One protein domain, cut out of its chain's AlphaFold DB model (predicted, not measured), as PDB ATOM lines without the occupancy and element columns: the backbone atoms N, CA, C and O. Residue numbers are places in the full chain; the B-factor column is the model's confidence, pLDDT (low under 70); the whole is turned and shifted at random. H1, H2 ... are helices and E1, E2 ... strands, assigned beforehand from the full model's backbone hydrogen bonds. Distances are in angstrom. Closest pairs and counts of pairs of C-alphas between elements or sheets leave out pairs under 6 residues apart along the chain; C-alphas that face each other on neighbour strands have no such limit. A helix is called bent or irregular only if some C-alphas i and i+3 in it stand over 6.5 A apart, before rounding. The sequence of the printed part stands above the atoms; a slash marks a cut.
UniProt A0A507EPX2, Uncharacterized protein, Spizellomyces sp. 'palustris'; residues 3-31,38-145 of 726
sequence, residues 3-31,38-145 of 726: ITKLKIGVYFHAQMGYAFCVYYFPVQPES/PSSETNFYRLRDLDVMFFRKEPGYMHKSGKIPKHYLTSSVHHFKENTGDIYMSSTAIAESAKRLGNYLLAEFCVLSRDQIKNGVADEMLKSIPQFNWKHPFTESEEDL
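This is residues 3 to 31 and 38 to 145 of the 726 residues of an uncharacterized protein of Spizellomyces sp. 'palustris' (UniProt A0A507EPX2). A strongly twisted antiparallel sheet of six strands curls round the short helix H1, with H4 and H7 on the same face of the sheet as H1; H5 packs on H4 as a helical hairpin and also meets H7, while H2 sits by H1 and the short H3 and H6 only graze the sheet. The printed part has 137 residues, with seven named helices and six named strands in the order E1 E2 E3 H1 H2 H3 E4 E5 H4 H5 H6 H7 E6 along the chain; helices hold 44 and strands 50 of the 94 residues in named elements, and the class is mixed, helices and strands. The sheet's order is E4 E5 E3 E2 E1 E6; with H1 and H7 on one face it makes two layers, a sheet and helices over it. The whole is compact, with a radius of gyration of the C-alphas of 14.2 A and spans of 43 by 34 by 28 A.

E1, residues 3 to 13, and E2, residues 16 to 27, form a hairpin, with N 6 and O 22 at 2.8 A. E1 bends by 68 degrees at residue 9. E3, residues 40 to 46, is antiparallel to E2, with N 44 and O 23 at 2.7 A. H1, residues 47 to 54, is on the sheet; its closest C-alphas to E1 are those of Met 53 and Tyr 11, 7.0 A apart. H2, residues 61 to 64, is not on the sheet and only just touches H1, with 3 pairs of C-alphas within 8 A, the closest Tyr 61 and Asp 51 at 5.8 A. H3, residues 70 to 73, only grazes the sheet. E4, residues 79 to 81, and E5, residues 87 to 90, form a hairpin, with N 88 and O 80 at 2.8 A. E5 is also antiparallel to E3, with N 45 and O 89 at 2.9 A. H4, residues 91 to 100, stands up from the sheet at 60 degrees. H5, residues 104 to 109, touches H4 as a helical hairpin, the C-alphas of Ala 107 and Ala 95 being closest at 4.1 A, at a shallow tilt of 10 degrees, opposite ways. H6, residues 114 to 118, only grazes the sheet. H7, residues 121 to 127, is on it at a height over the sheet of 9.5 A; it is only just irregular, C-alphas 121 and 124 being 6.7 A apart. E6, residues 132 to 144, bends by 92 degrees at residue 136 and is antiparallel to E1, with N 5 and O 141 at 2.8 A. Every O i to N i+4 pair is within hydrogen-bond range in H4, H5 and H6, against 3 of 4 in H1 and 2 of 3 in H7; H2 and H3 are too short for such a pair.

E1 begins at C-alpha 3 (33.264, -12.505, -6.272) and is 26.2 A long; E2 is 33.1 A, E3 19.3 A and H4 14.1 A. E6, 26.6 A, ends at C-alpha 144 (28.793, -15.766, -3.498).

The C-alphas farthest apart, of Gln 15 and Ser 31, are 47.0 A apart. Residues 32 to 37 are not printed, and C-alphas 31 and 38 are 14.0 A apart across the cut. Of the links that are printed whole, H1 to H2 is short and the others are tight. The mean pLDDT of the printed part is 93.8; residue 31 and residues 38 to 39 are under 70.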
ATOM      1  N   ILE A   3      32.632 -13.809  -6.117       96.19
ATOM      2  CA  ILE A   3      33.264 -12.505  -6.272       96.19
ATOM      3  C   ILE A   3      34.196 -12.251  -5.086       96.19
ATOM      4  O   ILE A   3      33.996 -12.786  -3.991       96.19
ATOM      5  N   THR A   4      35.211 -11.410  -5.270       96.88
ATOM      6  CA  THR A   4      36.003 -10.912  -4.136       96.88
ATOM      7  C   THR A   4      35.457  -9.571  -3.670       96.88
ATOM      8  O   THR A   4      35.186  -8.689  -4.477       96.88
ATOM      9  N   LYS A   5      35.328  -9.377  -2.363       97.44
ATOM     10  CA  LYS A   5      34.847  -8.147  -1.737       97.44
ATOM     11  C   LYS A   5      35.947  -7.538  -0.885       97.44
ATOM     12  O   LYS A   5      36.473  -8.193   0.010       97.44
ATOM     13  N   LEU A   6      36.269  -6.274  -1.133       96.94
ATOM     14  CA  LEU A   6      37.217  -5.490  -0.347       96.94
ATOM     15  C   LEU A   6      36.464  -4.402   0.415       96.94
ATOM     16  O   LEU A   6      36.003  -3.409  -0.153       96.94
ATOM     17  N   LYS A   7      36.342  -4.593   1.725       96.62
ATOM     18  CA  LYS A   7      35.761  -3.626   2.653       96.62
ATOM     19  C   LYS A   7      36.775  -2.520   2.936       96.62
ATOM     20  O   LYS A   7      37.784  -2.754   3.602       96.62
ATOM     21  N   ILE A   8      36.470  -1.316   2.456       95.62
ATOM     22  CA  ILE A   8      37.326  -0.128   2.563       95.62
ATOM     23  C   ILE A   8      37.153   0.587   3.913       95.62
ATOM     24  O   ILE A   8      38.113   1.105   4.480       95.62
ATOM     25  N   GLY A   9      35.929   0.658   4.439       95.06
ATOM     26  CA  GLY A   9      35.650   1.425   5.655       95.06
ATOM     27  C   GLY A   9      34.185   1.399   6.070       95.06
ATOM     28  O   GLY A   9      33.426   0.525   5.644       95.06
ATOM     29  N   VAL A  10      33.785   2.348   6.919       95.19
ATOM     30  CA  VAL A  10      32.399   2.493   7.390       95.19
ATOM     31  C   VAL A  10      31.945   3.943   7.244       95.19
ATOM     32  O   VAL A  10      32.582   4.837   7.793       95.19
ATOM     33  N   TYR A  11      30.833   4.190   6.555       94.56
ATOM     34  CA  TYR A  11      30.169   5.499   6.540       94.56
ATOM     35  C   TYR A  11      28.962   5.505   7.481       94.56
ATOM     36  O   TYR A  11      28.396   4.454   7.779       94.56
ATOM     37  N   PHE A  12      28.556   6.685   7.949       91.19
ATOM     38  CA  PHE A  12      27.385   6.834   8.814       91.19
ATOM     39  C   PHE A  12      26.241   7.538   8.089       91.19
ATOM     40  O   PHE A  12      26.430   8.596   7.495       91.19
ATOM     41  N   HIS A  13      25.036   6.977   8.180       92.25
ATOM     42  CA  HIS A  13      23.808   7.571   7.657       92.25
ATOM     43  C   HIS A  13      22.657   7.304   8.628       92.25
ATOM     44  O   HIS A  13      22.514   6.192   9.123       92.25
ATOM     45  N   ALA A  14      21.865   8.332   8.956       90.12
ATOM     46  CA  ALA A  14      20.813   8.251   9.979       90.12
ATOM     47  C   ALA A  14      21.282   7.592  11.307       90.12
ATOM     48  O   ALA A  14      20.559   6.810  11.913       90.12
ATOM     49  N   GLN A  15      22.514   7.903  11.743       89.75
ATOM     50  CA  GLN A  15      23.235   7.304  12.889       89.75
ATOM     51  C   GLN A  15      23.641   5.821  12.743       89.75
ATOM     52  O   GLN A  15      24.471   5.347  13.517       89.75
ATOM     53  N   MET A  16      23.148   5.105  11.731       91.06
ATOM     54  CA  MET A  16      23.540   3.727  11.423       91.06
ATOM     55  C   MET A  16      24.869   3.701  10.651       91.06
ATOM     56  O   MET A  16      25.123   4.555   9.799       91.06
ATOM     57  N   GLY A  17      25.734   2.730  10.962       93.44
ATOM     58  CA  GLY A  17      27.029   2.536  10.304       93.44
ATOM     59  C   GLY A  17      26.960   1.472   9.207       93.44
ATOM     60  O   GLY A  17      26.606   0.328   9.482       93.44
ATOM     61  N   TYR A  18      27.339   1.833   7.982       95.56
ATOM     62  CA  TYR A  18      27.282   0.987   6.787       95.56
ATOM     63  C   TYR A  18      28.691   0.721   6.247       95.56
ATOM     64  O   TYR A  18      29.521   1.627   6.184       95.56
ATOM     65  N   ALA A  19      28.983  -0.525   5.869       96.06
ATOM     66  CA  ALA A  19      30.298  -0.920   5.369       96.06
ATOM     67  C   ALA A  19      30.452  -0.589   3.877       96.06
ATOM     68  O   ALA A  19      29.793  -1.208   3.047       96.06
ATOM     69  N   PHE A  20      31.361   0.326   3.532       96.88
ATOM     70  CA  PHE A  20      31.671   0.623   2.133       96.88
ATOM     71  C   PHE A  20      32.609  -0.439   1.558       96.88
ATOM     72  O   PHE A  20      33.680  -0.696   2.122       96.88
ATOM     73  N   CYS A  21      32.203  -1.050   0.445       97.50
ATOM     74  CA  CYS A  21      32.893  -2.179  -0.169       97.50
ATOM     75  C   CYS A  21      33.066  -1.978  -1.682       97.50
ATOM     76  O   CYS A  21      32.209  -1.391  -2.343       97.50
ATOM     77  N   VAL A  22      34.161  -2.514  -2.219       97.50
ATOM     78  CA  VAL A  22      34.368  -2.727  -3.660       97.50
ATOM     79  C   VAL A  22      34.238  -4.214  -3.931       97.50
ATOM     80  O   VAL A  22      34.697  -5.028  -3.128       97.50
ATOM     81  N   TYR A  23      33.608  -4.561  -5.042       97.75
ATOM     82  CA  TYR A  23      33.297  -5.932  -5.409       97.75
ATOM     83  C   TYR A  23      33.989  -6.235  -6.741       97.75
ATOM     84  O   TYR A  23      33.747  -5.548  -7.727       97.75
ATOM     85  N   TYR A  24      34.879  -7.218  -6.782       96.62
ATOM     86  CA  TYR A  24      35.622  -7.615  -7.976       96.62
ATOM     87  C   TYR A  24      34.886  -8.763  -8.652       96.62
ATOM     88  O   TYR A  24      34.796  -9.868  -8.109       96.62
ATOM     89  N   PHE A  25      34.321  -8.466  -9.817       95.19
ATOM     90  CA  PHE A  25      33.558  -9.412 -10.619       95.19
ATOM     91  C   PHE A  25      34.497 -10.071 -11.644       95.19
ATOM     92  O   PHE A  25      35.177  -9.345 -12.378       95.19
ATOM     93  N   PRO A  26      34.545 -11.414 -11.728       92.56
ATOM     94  CA  PRO A  26      35.328 -12.111 -12.742       92.56
ATOM     95  C   PRO A  26      34.619 -12.014 -14.099       92.56
ATOM     96  O   PRO A  26      33.763 -12.834 -14.428       92.56
ATOM     97  N   VAL A  27      34.968 -11.005 -14.897       87.19
ATOM     98  CA  VAL A  27      34.439 -10.862 -16.260       87.19
ATOM     99  C   VAL A  27      35.214 -11.795 -17.188       87.19
ATOM    100  O   VAL A  27      36.424 -11.640 -17.366       87.19
ATOM    101  N   GLN A  28      34.518 -12.767 -17.782       80.94
ATOM    102  CA  GLN A  28      35.055 -13.539 -18.902       80.94
ATOM    103  C   GLN A  28      34.966 -12.687 -20.180       80.94
ATOM    104  O   GLN A  28      33.891 -12.161 -20.471       80.94
ATOM    105  N   PRO A  29      36.057 -12.518 -20.949       77.12
ATOM    106  CA  PRO A  29      35.995 -11.822 -22.227       77.12
ATOM    107  C   PRO A  29      35.273 -12.698 -23.261       77.12
ATOM    108  O   PRO A  29      35.741 -13.784 -23.593       77.12
ATOM    109  N   GLU A  30      34.169 -12.206 -23.826       74.88
ATOM    110  CA  GLU A  30      33.329 -12.947 -24.790       74.88
ATOM    111  C   GLU A  30      34.042 -13.316 -26.113       74.88
ATOM    112  O   GLU A  30      33.482 -14.013 -26.953       74.88
ATOM    113  N   SER A  31      35.272 -12.836 -26.336       68.31
ATOM    114  CA  SER A  31      35.927 -12.828 -27.649       68.31
ATOM    115  C   SER A  31      36.852 -14.012 -27.972       68.31
ATOM    116  O   SER A  31      37.275 -14.113 -29.123       68.31
ATOM    117  N   PRO A  38      44.461 -14.278 -17.693       66.12
ATOM    118  CA  PRO A  38      44.000 -14.049 -16.328       66.12
ATOM    119  C   PRO A  38      42.740 -13.180 -16.370       66.12
ATOM    120  O   PRO A  38      42.741 -12.118 -16.999       66.12
ATOM    121  N   SER A  39      41.659 -13.658 -15.747       68.81
ATOM    122  CA  SER A  39      40.343 -13.023 -15.831       68.81
ATOM    123  C   SER A  39      40.424 -11.566 -15.386       68.81
ATOM    124  O   SER A  39      40.878 -11.252 -14.284       68.81
ATOM    125  N   SER A  40      39.991 -10.655 -16.257       83.06
ATOM    126  CA  SER A  40      40.028  -9.224 -15.980       83.06
ATOM    127  C   SER A  40      38.956  -8.870 -14.951       83.06
ATOM    128  O   SER A  40      37.812  -8.566 -15.300       83.06
ATOM    129  N   GLU A  41      39.331  -8.928 -13.673       90.25
ATOM    130  CA  GLU A  41      38.511  -8.455 -12.562       90.25
ATOM    131  C   GLU A  41      38.044  -7.022 -12.825       90.25
ATOM    132  O   GLU A  41      38.846  -6.091 -12.930       90.25
ATOM    133  N   THR A  42      36.730  -6.837 -12.913       94.69
ATOM    134  CA  THR A  42      36.132  -5.508 -13.030       94.69
ATOM    135  C   THR A  42      35.654  -5.055 -11.659       94.69
ATOM    136  O   THR A  42      34.953  -5.788 -10.959       94.69
ATOM    137  N   ASN A  43      36.027  -3.835 -11.269       97.12
ATOM    138  CA  ASN A  43      35.548  -3.208 -10.042       97.12
ATOM    139  C   ASN A  43      34.055  -2.866 -10.188       97.12
ATOM    140  O   ASN A  43      33.680  -2.108 -11.082       97.12
ATOM    141  N   PHE A  44      33.224  -3.342  -9.268       97.94
ATOM    142  CA  PHE A  44      31.827  -2.955  -9.096       97.94
ATOM    143  C   PHE A  44      31.622  -2.273  -7.739       97.94
ATOM    144  O   PHE A  44      32.289  -2.584  -6.747       97.94
ATOM    145  N   TYR A  45      30.651  -1.364  -7.688       98.12
ATOM    146  CA  TYR A  45      30.212  -0.699  -6.462       98.12
ATOM    147  C   TYR A  45      28.689  -0.738  -6.361       98.12
ATOM    148  O   TYR A  45      27.979  -0.620  -7.364       98.12
ATOM    149  N   ARG A  46      28.185  -0.855  -5.133       97.75
ATOM    150  CA  ARG A  46      26.757  -0.796  -4.819       97.75
ATOM    151  C   ARG A  46      26.263   0.649  -4.907       97.75
ATOM    152  O   ARG A  46      26.732   1.521  -4.173       97.75
ATOM    153  N   LEU A  47      25.302   0.913  -5.789       97.19
ATOM    154  CA  LEU A  47      24.884   2.274  -6.147       97.19
ATOM    155  C   LEU A  47      24.284   3.039  -4.948       97.19
ATOM    156  O   LEU A  47      24.550   4.226  -4.764       97.19
ATOM    157  N   ARG A  48      23.560   2.313  -4.080       96.56
ATOM    158  CA  ARG A  48      22.987   2.793  -2.809       96.56
ATOM    159  C   ARG A  48      24.026   3.445  -1.890       96.56
ATOM    160  O   ARG A  48      23.724   4.458  -1.260       96.56
ATOM    161  N   ASP A  49      25.230   2.886  -1.821       97.06
ATOM    162  CA  ASP A  49      26.280   3.367  -0.921       97.06
ATOM    163  C   ASP A  49      26.924   4.650  -1.483       97.06
ATOM    164  O   ASP A  49      27.202   5.598  -0.743       97.06
ATOM    165  N   LEU A  50      27.078   4.725  -2.813       97.19
ATOM    166  CA  LEU A  50      27.625   5.892  -3.512       97.19
ATOM    167  C   LEU A  50      26.712   7.122  -3.431       97.19
ATOM    168  O   LEU A  50      27.203   8.230  -3.196       97.19
ATOM    169  N   ASP A  51      25.396   6.940  -3.568       96.56
ATOM    170  CA  ASP A  51      24.396   8.009  -3.409       96.56
ATOM    171  C   ASP A  51      24.514   8.718  -2.055       96.56
ATOM    172  O   ASP A  51      24.479   9.953  -1.958       96.56
ATOM    173  N   VAL A  52      24.697   7.924  -1.001       95.38
ATOM    174  CA  VAL A  52      24.779   8.418   0.370       95.38
ATOM    175  C   VAL A  52      26.148   9.038   0.654       95.38
ATOM    176  O   VAL A  52      26.203  10.154   1.173       95.38
ATOM    177  N   MET A  53      27.247   8.371   0.285       95.38
ATOM    178  CA  MET A  53      28.605   8.864   0.547       95.38
ATOM    179  C   MET A  53      28.978  10.092  -0.291       95.38
ATOM    180  O   MET A  53      29.407  11.112   0.252       95.38
ATOM    181  N   PHE A  54      28.840  10.003  -1.616       96.25
ATOM    182  CA  PHE A  54      29.429  10.975  -2.540       96.25
ATOM    183  C   PHE A  54      28.476  12.115  -2.908       96.25
ATOM    184  O   PHE A  54      28.946  13.219  -3.185       96.25
ATOM    185  N   PHE A  55      27.158  11.890  -2.882       95.06
ATOM    186  CA  PHE A  55      26.160  12.923  -3.202       95.06
ATOM    187  C   PHE A  55      25.407  13.453  -1.974       95.06
ATOM    188  O   PHE A  55      24.813  14.531  -2.048       95.06
ATOM    189  N   ARG A  56      25.446  12.731  -0.840       90.19
ATOM    190  CA  ARG A  56      24.648  13.008   0.373       90.19
ATOM    191  C   ARG A  56      23.156  13.142   0.048       90.19
ATOM    192  O   ARG A  56      22.475  14.057   0.519       90.19
ATOM    193  N   LYS A  57      22.670  12.253  -0.819       89.94
ATOM    194  CA  LYS A  57      21.272  12.165  -1.253       89.94
ATOM    195  C   LYS A  57      20.627  10.888  -0.727       89.94
ATOM    196  O   LYS A  57      21.272  10.048  -0.107       89.94
ATOM    197  N   GLU A  58      19.324  10.784  -0.954       89.44
ATOM    198  CA  GLU A  58      18.581   9.549  -0.731       89.44
ATOM    199  C   GLU A  58      19.079   8.432  -1.666       89.44
ATOM    200  O   GLU A  58      19.456   8.719  -2.809       89.44
ATOM    201  N   PRO A  59      19.014   7.163  -1.232       92.75
ATOM    202  CA  PRO A  59      19.225   6.006  -2.092       92.75
ATOM    203  C   PRO A  59      18.477   6.059  -3.434       92.75
ATOM    204  O   PRO A  59      17.292   6.415  -3.530       92.75
ATOM    205  N   GLY A  60      19.184   5.661  -4.488       92.44
ATOM    206  CA  GLY A  60      18.729   5.682  -5.871       92.44
ATOM    207  C   GLY A  60      18.895   7.035  -6.568       92.44
ATOM    208  O   GLY A  60      18.349   7.188  -7.655       92.44
ATOM    209  N   TYR A  61      19.592   8.024  -5.997       96.69
ATOM    210  CA  TYR A  61      19.764   9.344  -6.618       96.69
ATOM    211  C   TYR A  61      20.458   9.271  -7.989       96.69
ATOM    212  O   TYR A  61      19.929   9.825  -8.956       96.69
ATOM    213  N   MET A  62      21.575   8.550  -8.117       96.69
ATOM    214  CA  MET A  62      22.270   8.334  -9.389       96.69
ATOM    215  C   MET A  62      21.336   7.707 -10.428       96.69
ATOM    216  O   MET A  62      21.272   8.196 -11.556       96.69
ATOM    217  N   HIS A  63      20.551   6.696 -10.045       95.31
ATOM    218  CA  HIS A  63      19.594   6.040 -10.940       95.31
ATOM    219  C   HIS A  63      18.442   6.975 -11.351       95.31
ATOM    220  O   HIS A  63      18.173   7.131 -12.544       95.31
ATOM    221  N   LYS A  64      17.810   7.654 -10.383       95.94
ATOM    222  CA  LYS A  64      16.713   8.621 -10.585       95.94
ATOM    223  C   LYS A  64      17.151   9.861 -11.378       95.94
ATOM    224  O   LYS A  64      16.313  10.537 -11.963       95.94
ATOM    225  N   SER A  65      18.451  10.174 -11.419       96.44
ATOM    226  CA  SER A  65      18.987  11.368 -12.094       96.44
ATOM    227  C   SER A  65      18.862  11.364 -13.623       96.44
ATOM    228  O   SER A  65      19.036  12.412 -14.251       96.44
ATOM    229  N   GLY A  66      18.667  10.190 -14.236       96.62
ATOM    230  CA  GLY A  66      18.696  10.016 -15.693       96.62
ATOM    231  C   GLY A  66      20.047  10.340 -16.353       96.62
ATOM    232  O   GLY A  66      20.105  10.478 -17.573       96.62
ATOM    233  N   LYS A  67      21.137  10.509 -15.583       97.69
ATOM    234  CA  LYS A  67      22.479  10.798 -16.129       97.69
ATOM    235  C   LYS A  67      23.252   9.549 -16.541       97.69
ATOM    236  O   LYS A  67      24.111   9.653 -17.421       97.69
ATOM    237  N   ILE A  68      22.920   8.398 -15.955       97.62
ATOM    238  CA  ILE A  68      23.481   7.098 -16.331       97.62
ATOM    239  C   ILE A  68      23.103   6.790 -17.794       97.62
ATOM    240  O   ILE A  68      21.917   6.837 -18.133       97.62
ATOM    241  N   PRO A  69      24.069   6.493 -18.683       97.56
ATOM    242  CA  PRO A  69      23.789   5.992 -20.028       97.56
ATOM    243  C   PRO A  69      22.887   4.751 -20.016       97.56
ATOM    244  O   PRO A  69      23.191   3.772 -19.337       97.56
ATOM    245  N   LYS A  70      21.818   4.746 -20.828       96.56
ATOM    246  CA  LYS A  70      20.896   3.595 -20.922       96.56
ATOM    247  C   LYS A  70      21.615   2.278 -21.240       96.56
ATOM    248  O   LYS A  70      21.281   1.264 -20.644       96.56
ATOM    249  N   HIS A  71      22.636   2.310 -22.102       96.69
ATOM    250  CA  HIS A  71      23.398   1.117 -22.487       96.69
ATOM    251  C   HIS A  71      24.157   0.456 -21.323       96.69
ATOM    252  O   HIS A  71      24.444  -0.730 -21.398       96.69
ATOM    253  N   TYR A  72      24.463   1.190 -20.243       97.06
ATOM    254  CA  TYR A  72      25.056   0.599 -19.040       97.06
ATOM    255  C   TYR A  72      24.023  -0.068 -18.132       97.06
ATOM    256  O   TYR A  72      24.406  -0.923 -17.350       97.06
ATOM    257  N   LEU A  73      22.741   0.297 -18.229       95.69
ATOM    258  CA  LEU A  73      21.653  -0.355 -17.489       95.69
ATOM    259  C   LEU A  73      21.174  -1.631 -18.200       95.69
ATOM    260  O   LEU A  73      20.775  -2.581 -17.542       95.69
ATOM    261  N   THR A  74      21.256  -1.670 -19.534       94.56
ATOM    262  CA  THR A  74      20.886  -2.833 -20.366       94.56
ATOM    263  C   THR A  74      22.044  -3.805 -20.625       94.56
ATOM    264  O   THR A  74      21.937  -4.646 -21.511       94.56
ATOM    265  N   SER A  75      23.184  -3.659 -19.942       94.56
ATOM    266  CA  SER A  75      24.378  -4.482 -20.162       94.56
ATOM    267  C   SER A  75      24.816  -5.144 -18.860       94.56
ATOM    268  O   SER A  75      25.254  -4.463 -17.933       94.56
ATOM    269  N   SER A  76      24.751  -6.475 -18.822       91.81
ATOM    270  CA  SER A  76      25.205  -7.324 -17.708       91.81
ATOM    271  C   SER A  76      26.676  -7.100 -17.330       91.81
ATOM    272  O   SER A  76      27.046  -7.194 -16.163       91.81
ATOM    273  N   VAL A  77      27.514  -6.720 -18.301       93.44
ATOM    274  CA  VAL A  77      28.930  -6.350 -18.105       93.44
ATOM    275  C   VAL A  77      29.081  -5.073 -17.261       93.44
ATOM    276  O   VAL A  77      30.117  -4.860 -16.628       93.44
ATOM    277  N   HIS A  78      28.057  -4.215 -17.225       96.50
ATOM    278  CA  HIS A  78      28.105  -2.909 -16.566       96.50
ATOM    279  C   HIS A  78      27.129  -2.725 -15.400       96.50
ATOM    280  O   HIS A  78      27.372  -1.841 -14.569       96.50
ATOM    281  N   HIS A  79      26.077  -3.541 -15.320       96.19
ATOM    282  CA  HIS A  79      25.001  -3.485 -14.332       96.19
ATOM    283  C   HIS A  79      24.612  -4.896 -13.876       96.19
ATOM    284  O   HIS A  79      24.384  -5.783 -14.694       96.19
ATOM    285  N   PHE A  80      24.499  -5.078 -12.562       95.62
ATOM    286  CA  PHE A  80      24.109  -6.327 -11.915       95.62
ATOM    287  C   PHE A  80      23.082  -6.041 -10.812       95.62
ATOM    288  O   PHE A  80      23.246  -5.097 -10.033       95.62
ATOM    289  N   LYS A  81      22.036  -6.867 -10.731       95.81
ATOM    290  CA  LYS A  81      20.927  -6.742  -9.778       95.81
ATOM    291  C   LYS A  81      20.888  -7.983  -8.885       95.81
ATOM    292  O   LYS A  81      20.753  -9.104  -9.369       95.81
ATOM    293  N   GLU A  82      21.032  -7.770  -7.584       95.31
ATOM    294  CA  GLU A  82      20.990  -8.818  -6.559       95.31
ATOM    295  C   GLU A  82      19.536  -9.125  -6.154       95.31
ATOM    296  O   GLU A  82      18.652  -8.268  -6.266       95.31
ATOM    297  N   ASN A  83      19.282 -10.333  -5.640       93.19
ATOM    298  CA  ASN A  83      17.971 -10.762  -5.121       93.19
ATOM    299  C   ASN A  83      17.398  -9.833  -4.015       93.19
ATOM    300  O   ASN A  83      16.184  -9.730  -3.849       93.19
ATOM    301  N   THR A  84      18.257  -9.080  -3.325       92.88
ATOM    302  CA  THR A  84      17.947  -8.019  -2.348       92.88
ATOM    303  C   THR A  84      17.306  -6.762  -2.956       92.88
ATOM    304  O   THR A  84      16.906  -5.852  -2.221       92.88
ATOM    305  N   GLY A  85      17.266  -6.652  -4.288       93.81
ATOM    306  CA  GLY A  85      16.931  -5.418  -5.002       93.81
ATOM    307  C   GLY A  85      18.052  -4.371  -4.980       93.81
ATOM    308  O   GLY A  85      17.812  -3.209  -5.322       93.81
ATOM    309  N   ASP A  86      19.267  -4.732  -4.560       95.94
ATOM    310  CA  ASP A  86      20.433  -3.862  -4.674       95.94
ATOM    311  C   ASP A  86      21.044  -3.879  -6.078       95.94
ATOM    312  O   ASP A  86      21.185  -4.916  -6.727       95.94
ATOM    313  N   ILE A  87      21.421  -2.682  -6.531       96.50
ATOM    314  CA  ILE A  87      22.018  -2.440  -7.842       96.50
ATOM    315  C   ILE A  87      23.517  -2.229  -7.668       96.50
ATOM    316  O   ILE A  87      23.957  -1.327  -6.943       96.50
ATOM    317  N   TYR A  88      24.289  -3.033  -8.383       97.50
ATOM    318  CA  TYR A  88      25.735  -2.962  -8.489       97.50
ATOM    319  C   TYR A  88      26.080  -2.498  -9.901       97.50
ATOM    320  O   TYR A  88      25.495  -2.958 -10.881       97.50
ATOM    321  N   MET A  89      27.029  -1.576 -10.023       97.88
ATOM    322  CA  MET A  89      27.489  -1.097 -11.325       97.88
ATOM    323  C   MET A  89      29.007  -1.115 -11.423       97.88
ATOM    324  O   MET A  89      29.711  -0.888 -10.436       97.88
ATOM    325  N   SER A  90      29.489  -1.355 -12.638       97.75
ATOM    326  CA  SER A  90      30.905  -1.297 -12.997       97.75
ATOM    327  C   SER A  90      31.500   0.101 -12.791       97.75
ATOM    328  O   SER A  90      30.838   1.133 -12.960       97.75
ATOM    329  N   SER A  91      32.789   0.142 -12.466       97.88
ATOM    330  CA  SER A  91      33.526   1.373 -12.188       97.88
ATOM    331  C   SER A  91      33.576   2.333 -13.372       97.88
ATOM    332  O   SER A  91      33.482   3.542 -13.179       97.88
ATOM    333  N   THR A  92      33.648   1.812 -14.597       97.50
ATOM    334  CA  THR A  92      33.626   2.589 -15.843       97.50
ATOM    335  C   THR A  92      32.299   3.327 -16.016       97.50
ATOM    336  O   THR A  92      32.290   4.547 -16.216       97.50
ATOM    337  N   ALA A  93      31.179   2.622 -15.836       97.81
ATOM    338  CA  ALA A  93      29.839   3.192 -15.929       97.81
ATOM    339  C   ALA A  93      29.561   4.233 -14.831       97.81
ATOM    340  O   ALA A  93      28.965   5.285 -15.095       97.81
ATOM    341  N   ILE A  94      30.038   3.983 -13.607       98.25
ATOM    342  CA  ILE A  94      29.959   4.945 -12.501       98.25
ATOM    343  C   ILE A  94      30.850   6.160 -12.769       98.25
ATOM    344  O   ILE A  94      30.388   7.282 -12.576       98.25
ATOM    345  N   ALA A  95      32.081   5.982 -13.254       98.31
ATOM    346  CA  ALA A  95      33.011   7.082 -13.501       98.31
ATOM    347  C   ALA A  95      32.492   8.063 -14.564       98.31
ATOM    348  O   ALA A  95      32.633   9.278 -14.401       98.31
ATOM    349  N   GLU A  96      31.854   7.575 -15.634       98.19
ATOM    350  CA  GLU A  96      31.209   8.463 -16.610       98.19
ATOM    351  C   GLU A  96      29.960   9.142 -16.021       98.19
ATOM    352  O   GLU A  96      29.791  10.358 -16.141       98.19
ATOM    353  N   SER A  97      29.116   8.386 -15.312       98.19
ATOM    354  CA  SER A  97      27.905   8.912 -14.666       98.19
ATOM    355  C   SER A  97      28.224   9.984 -13.615       98.19
ATOM    356  O   SER A  97      27.536  11.001 -13.532       98.19
ATOM    357  N   ALA A  98      29.308   9.810 -12.859       98.19
ATOM    358  CA  ALA A  98      29.807  10.762 -11.875       98.19
ATOM    359  C   ALA A  98      30.314  12.057 -12.532       98.19
ATOM    360  O   ALA A  98      29.949  13.141 -12.074       98.19
ATOM    361  N   LYS A  99      31.044  11.976 -13.659       98.38
ATOM    362  CA  LYS A  99      31.418  13.155 -14.474       98.38
ATOM    363  C   LYS A  99      30.179  13.912 -14.961       98.38
ATOM    364  O   LYS A  99      30.114  15.130 -14.822       98.38
ATOM    365  N   ARG A 100      29.160  13.198 -15.458       98.06
ATOM    366  CA  ARG A 100      27.868  13.771 -15.899       98.06
ATOM    367  C   ARG A 100      27.042  14.398 -14.766       98.06
ATOM    368  O   ARG A 100      26.169  15.221 -15.040       98.06
ATOM    369  N   LEU A 101      27.311  14.018 -13.517       97.69
ATOM    370  CA  LEU A 101      26.733  14.594 -12.296       97.69
ATOM    371  C   LEU A 101      27.634  15.664 -11.642       97.69
ATOM    372  O   LEU A 101      27.271  16.200 -10.598       97.69
ATOM    373  N   GLY A 102      28.794  15.985 -12.229       97.75
ATOM    374  CA  GLY A 102      29.750  16.968 -11.699       97.75
ATOM    375  C   GLY A 102      30.570  16.496 -10.490       97.75
ATOM    376  O   GLY A 102      31.219  17.312  -9.838       97.75
ATOM    377  N   ASN A 103      30.558  15.199 -10.172       97.88
ATOM    378  CA  ASN A 103      31.266  14.622  -9.029       97.88
ATOM    379  C   ASN A 103      32.597  13.988  -9.463       97.88
ATOM    380  O   ASN A 103      32.720  12.771  -9.614       97.88
ATOM    381  N   TYR A 104      33.595  14.841  -9.692       97.81
ATOM    382  CA  TYR A 104      34.911  14.420 -10.178       97.81
ATOM    383  C   TYR A 104      35.672  13.536  -9.178       97.81
ATOM    384  O   TYR A 104      36.336  12.601  -9.609       97.81
ATOM    385  N   LEU A 105      35.486  13.736  -7.866       97.44
ATOM    386  CA  LEU A 105      36.094  12.899  -6.821       97.44
ATOM    387  C   LEU A 105      35.674  11.425  -6.954       97.44
ATOM    388  O   LEU A 105      36.521  10.535  -6.935       97.44
ATOM    389  N   LEU A 106      34.371  11.162  -7.126       97.81
ATOM    390  CA  LEU A 106      33.869   9.808  -7.384       97.81
ATOM    391  C   LEU A 106      34.403   9.265  -8.718       97.81
ATOM    392  O   LEU A 106      34.784   8.101  -8.813       97.81
ATOM    393  N   ALA A 107      34.455  10.113  -9.746       98.25
ATOM    394  CA  ALA A 107      34.910   9.708 -11.068       98.25
ATOM    395  C   ALA A 107      36.397   9.324 -11.126       98.25
ATOM    396  O   ALA A 107      36.751   8.418 -11.875       98.25
ATOM    397  N   GLU A 108      37.251  10.002 -10.361       98.06
ATOM    398  CA  GLU A 108      38.667   9.667 -10.193       98.06
ATOM    399  C   GLU A 108      38.841   8.417  -9.317       98.06
ATOM    400  O   GLU A 108      39.609   7.524  -9.666       98.06
ATOM    401  N   PHE A 109      38.067   8.289  -8.233       97.75
ATOM    402  CA  PHE A 109      38.126   7.135  -7.331       97.75
ATOM    403  C   PHE A 109      37.767   5.820  -8.048       97.75
ATOM    404  O   PHE A 109      38.418   4.798  -7.834       97.75
ATOM    405  N   CYS A 110      36.788   5.847  -8.956       97.88
ATOM    406  CA  CYS A 110      36.417   4.689  -9.773       97.88
ATOM    407  C   CYS A 110      37.433   4.329 -10.880       97.88
ATOM    408  O   CYS A 110      37.269   3.297 -11.529       97.88
ATOM    409  N   VAL A 111      38.483   5.126 -11.105       97.38
ATOM    410  CA  VAL A 111      39.592   4.771 -12.018       97.38
ATOM    411  C   VAL A 111      40.685   3.959 -11.302       97.38
ATOM    412  O   VAL A 111      41.512   3.339 -11.967       97.38
ATOM    413  N   LEU A 112      40.685   3.905  -9.963       97.06
ATOM    414  CA  LEU A 112      41.711   3.199  -9.192       97.06
ATOM    415  C   LEU A 112      41.622   1.669  -9.343       97.06
ATOM    416  O   LEU A 112      40.560   1.067  -9.164       97.06
ATOM    417  N   SER A 113      42.761   1.020  -9.596       95.69
ATOM    418  CA  SER A 113      42.866  -0.446  -9.613       95.69
ATOM    419  C   SER A 113      42.754  -1.062  -8.209       95.69
ATOM    420  O   SER A 113      42.948  -0.381  -7.197       95.69
ATOM    421  N   ARG A 114      42.500  -2.378  -8.135       94.50
ATOM    422  CA  ARG A 114      42.518  -3.161  -6.880       94.50
ATOM    423  C   ARG A 114      43.787  -2.903  -6.061       94.50
ATOM    424  O   ARG A 114      43.694  -2.645  -4.863       94.50
ATOM    425  N   ASP A 115      44.945  -2.879  -6.716       94.88
ATOM    426  CA  ASP A 115      46.232  -2.638  -6.060       94.88
ATOM    427  C   ASP A 115      46.428  -1.178  -5.649       94.88
ATOM    428  O   ASP A 115      46.966  -0.917  -4.579       94.88
ATOM    429  N   GLN A 116      45.964  -0.203  -6.436       95.81
ATOM    430  CA  GLN A 116      46.015   1.211  -6.036       95.81
ATOM    431  C   GLN A 116      45.143   1.478  -4.802       95.81
ATOM    432  O   GLN A 116      45.572   2.186  -3.892       95.81
ATOM    433  N   ILE A 117      43.957   0.865  -4.734       95.50
ATOM    434  CA  ILE A 117      43.100   0.909  -3.544       95.50
ATOM    435  C   ILE A 117      43.829   0.253  -2.361       95.50
ATOM    436  O   ILE A 117      43.996   0.904  -1.334       95.50
ATOM    437  N   LYS A 118      44.336  -0.981  -2.516       93.81
ATOM    438  CA  LYS A 118      45.074  -1.715  -1.465       93.81
ATOM    439  C   LYS A 118      46.341  -1.003  -0.973       93.81
ATOM    440  O   LYS A 118      46.660  -1.105   0.205       93.81
ATOM    441  N   ASN A 119      47.027  -0.263  -1.842       94.81
ATOM    442  CA  ASN A 119      48.213   0.535  -1.517       94.81
ATOM    443  C   ASN A 119      47.883   1.922  -0.923       94.81
ATOM    444  O   ASN A 119      48.780   2.750  -0.773       94.81
ATOM    445  N   GLY A 120      46.615   2.201  -0.602       93.94
ATOM    446  CA  GLY A 120      46.196   3.425   0.087       93.94
ATOM    447  C   GLY A 120      46.059   4.669  -0.800       93.94
ATOM    448  O   GLY A 120      45.832   5.764  -0.290       93.94
ATOM    449  N   VAL A 121      46.127   4.543  -2.133       95.44
ATOM    450  CA  VAL A 121      45.913   5.687  -3.053       95.44
ATOM    451  C   VAL A 121      44.493   6.253  -2.903       95.44
ATOM    452  O   VAL A 121      44.272   7.457  -3.027       95.44
ATOM    453  N   ALA A 122      43.534   5.393  -2.554       95.50
ATOM    454  CA  ALA A 122      42.165   5.778  -2.230       95.50
ATOM    455  C   ALA A 122      42.040   6.626  -0.946       95.50
ATOM    456  O   ALA A 122      41.039   7.322  -0.772       95.50
ATOM    457  N   ASP A 123      43.015   6.583  -0.035       93.88
ATOM    458  CA  ASP A 123      42.841   7.078   1.334       93.88
ATOM    459  C   ASP A 123      42.706   8.599   1.390       93.88
ATOM    460  O   ASP A 123      41.839   9.108   2.094       93.88
ATOM    461  N   GLU A 124      43.517   9.335   0.627       93.56
ATOM    462  CA  GLU A 124      43.419  10.800   0.537       93.56
ATOM    463  C   GLU A 124      42.082  11.245  -0.071       93.56
ATOM    464  O   GLU A 124      41.467  12.207   0.392       93.56
ATOM    465  N   MET A 125      41.573  10.489  -1.048       95.44
ATOM    466  CA  MET A 125      40.266  10.750  -1.653       95.44
ATOM    467  C   MET A 125      39.140  10.548  -0.637       95.44
ATOM    468  O   MET A 125      38.265  11.401  -0.487       95.44
ATOM    469  N   LEU A 126      39.184   9.442   0.107       94.81
ATOM    470  CA  LEU A 126      38.164   9.068   1.087       94.81
ATOM    471  C   LEU A 126      38.208   9.942   2.350       94.81
ATOM    472  O   LEU A 126      37.154  10.242   2.907       94.81
ATOM    473  N   LYS A 127      39.388  10.430   2.763       94.00
ATOM    474  CA  LYS A 127      39.547  11.430   3.842       94.00
ATOM    475  C   LYS A 127      38.826  12.748   3.540       94.00
ATOM    476  O   LYS A 127      38.426  13.441   4.472       94.00
ATOM    477  N   SER A 128      38.627  13.089   2.263       94.94
ATOM    478  CA  SER A 128      37.864  14.283   1.868       94.94
ATOM    479  C   SER A 128      36.340  14.134   2.043       94.94
ATOM    480  O   SER A 128      35.619  15.134   2.035       94.94
ATOM    481  N   ILE A 129      35.838  12.907   2.245       94.31
ATOM    482  CA  ILE A 129      34.414  12.614   2.447       94.31
ATOM    483  C   ILE A 129      34.086  12.730   3.948       94.31
ATOM    484  O   ILE A 129      34.457  11.854   4.735       94.31
ATOM    485  N   PRO A 130      33.365  13.775   4.402       90.06
ATOM    486  CA  PRO A 130      32.985  13.874   5.806       90.06
ATOM    487  C   PRO A 130      32.011  12.751   6.178       90.06
ATOM    488  O   PRO A 130      31.206  12.323   5.357       90.06
ATOM    489  N   GLN A 131      32.054  12.320   7.443       86.56
ATOM    490  CA  GLN A 131      31.296  11.175   7.984       86.56
ATOM    491  C   GLN A 131      31.762   9.789   7.482       86.56
ATOM    492  O   GLN A 131      31.208   8.776   7.916       86.56
ATOM    493  N   PHE A 132      32.819   9.718   6.660       91.69
ATOM    494  CA  PHE A 132      33.506   8.465   6.348       91.69
ATOM    495  C   PHE A 132      34.525   8.102   7.443       91.69
ATOM    496  O   PHE A 132      35.500   8.817   7.675       91.69
ATOM    497  N   ASN A 133      34.312   6.980   8.130       87.69
ATOM    498  CA  ASN A 133      35.240   6.403   9.102       87.69
ATOM    499  C   ASN A 133      36.087   5.332   8.397       87.69
ATOM    500  O   ASN A 133      35.777   4.134   8.407       87.69
ATOM    501  N   TRP A 134      37.134   5.806   7.722       82.94
ATOM    502  CA  TRP A 134      38.157   4.982   7.087       82.94
ATOM    503  C   TRP A 134      38.940   4.178   8.136       82.94
ATOM    504  O   TRP A 134      39.333   4.721   9.172       82.94
ATOM    505  N   LYS A 135      39.174   2.886   7.873       77.75
ATOM    506  CA  LYS A 135      39.904   1.985   8.777       77.75
ATOM    507  C   LYS A 135      40.778   1.006   7.997       77.75
ATOM    508  O   LYS A 135      40.273   0.045   7.428       77.75
ATOM    509  N   HIS A 136      42.085   1.231   8.046       75.94
ATOM    510  CA  HIS A 136      43.095   0.282   7.580       75.94
ATOM    511  C   HIS A 136      43.391  -0.787   8.660       75.94
ATOM    512  O   HIS A 136      43.326  -0.458   9.850       75.94
ATOM    513  N   PRO A 137      43.768  -2.032   8.303       80.44
ATOM    514  CA  PRO A 137      43.827  -2.589   6.951       80.44
ATOM    515  C   PRO A 137      42.442  -2.891   6.375       80.44
ATOM    516  O   PRO A 137      41.506  -3.233   7.099       80.44
ATOM    517  N   PHE A 138      42.339  -2.805   5.050       89.19
ATOM    518  CA  PHE A 138      41.159  -3.260   4.323       89.19
ATOM    519  C   PHE A 138      40.919  -4.751   4.572       89.19
ATOM    520  O   PHE A 138      41.860  -5.540   4.640       89.19
ATOM    521  N   THR A 139      39.653  -5.143   4.712       92.88
ATOM    522  CA  THR A 139      39.286  -6.556   4.888       92.88
ATOM    523  C   THR A 139      38.843  -7.122   3.549       92.88
ATOM    524  O   THR A 139      37.904  -6.597   2.954       92.88
ATOM    525  N   GLU A 140      39.509  -8.172   3.079       95.69
ATOM    526  CA  GLU A 140      39.161  -8.873   1.843       95.69
ATOM    527  C   GLU A 140      38.493 -10.217   2.168       95.69
ATOM    528  O   GLU A 140      38.939 -10.930   3.068       95.69
ATOM    529  N   SER A 141      37.408 -10.544   1.467       96.38
ATOM    530  CA  SER A 141      36.633 -11.778   1.647       96.38
ATOM    531  C   SER A 141      36.023 -12.239   0.325       96.38
ATOM    532  O   SER A 141      35.606 -11.412  -0.480       96.38
ATOM    533  N   GLU A 142      35.922 -13.549   0.107       96.31
ATOM    534  CA  GLU A 142      35.078 -14.097  -0.962       96.31
ATOM    535  C   GLU A 142      33.612 -14.105  -0.516       96.31
ATOM    536  O   GLU A 142      33.312 -14.462   0.625       96.31
ATOM    537  N   GLU A 143      32.702 -13.732  -1.414       95.94
ATOM    538  CA  GLU A 143      31.255 -13.886  -1.235       95.94
ATOM    539  C   GLU A 143      30.647 -14.481  -2.514       95.94
ATOM    540  O   GLU A 143      31.146 -14.258  -3.619       95.94
ATOM    541  N   ASP A 144      29.573 -15.258  -2.371       94.12
ATOM    542  CA  ASP A 144      28.793 -15.766  -3.498       94.12
ATOM    543  C   ASP A 144      27.566 -14.868  -3.697       94.12
ATOM    544  O   ASP A 144      26.646 -14.883  -2.884       94.12
ATOM    545  N   LEU A 145      27.558 -14.080  -4.777       92.50
ATOM    546  CA  LEU A 145      26.392 -13.293  -5.179       92.50
ATOM    547  C   LEU A 145      25.436 -14.140  -6.019       92.50
ATOM    548  O   LEU A 145      25.832 -14.726  -7.032       92.50
TER     549      LEU A 145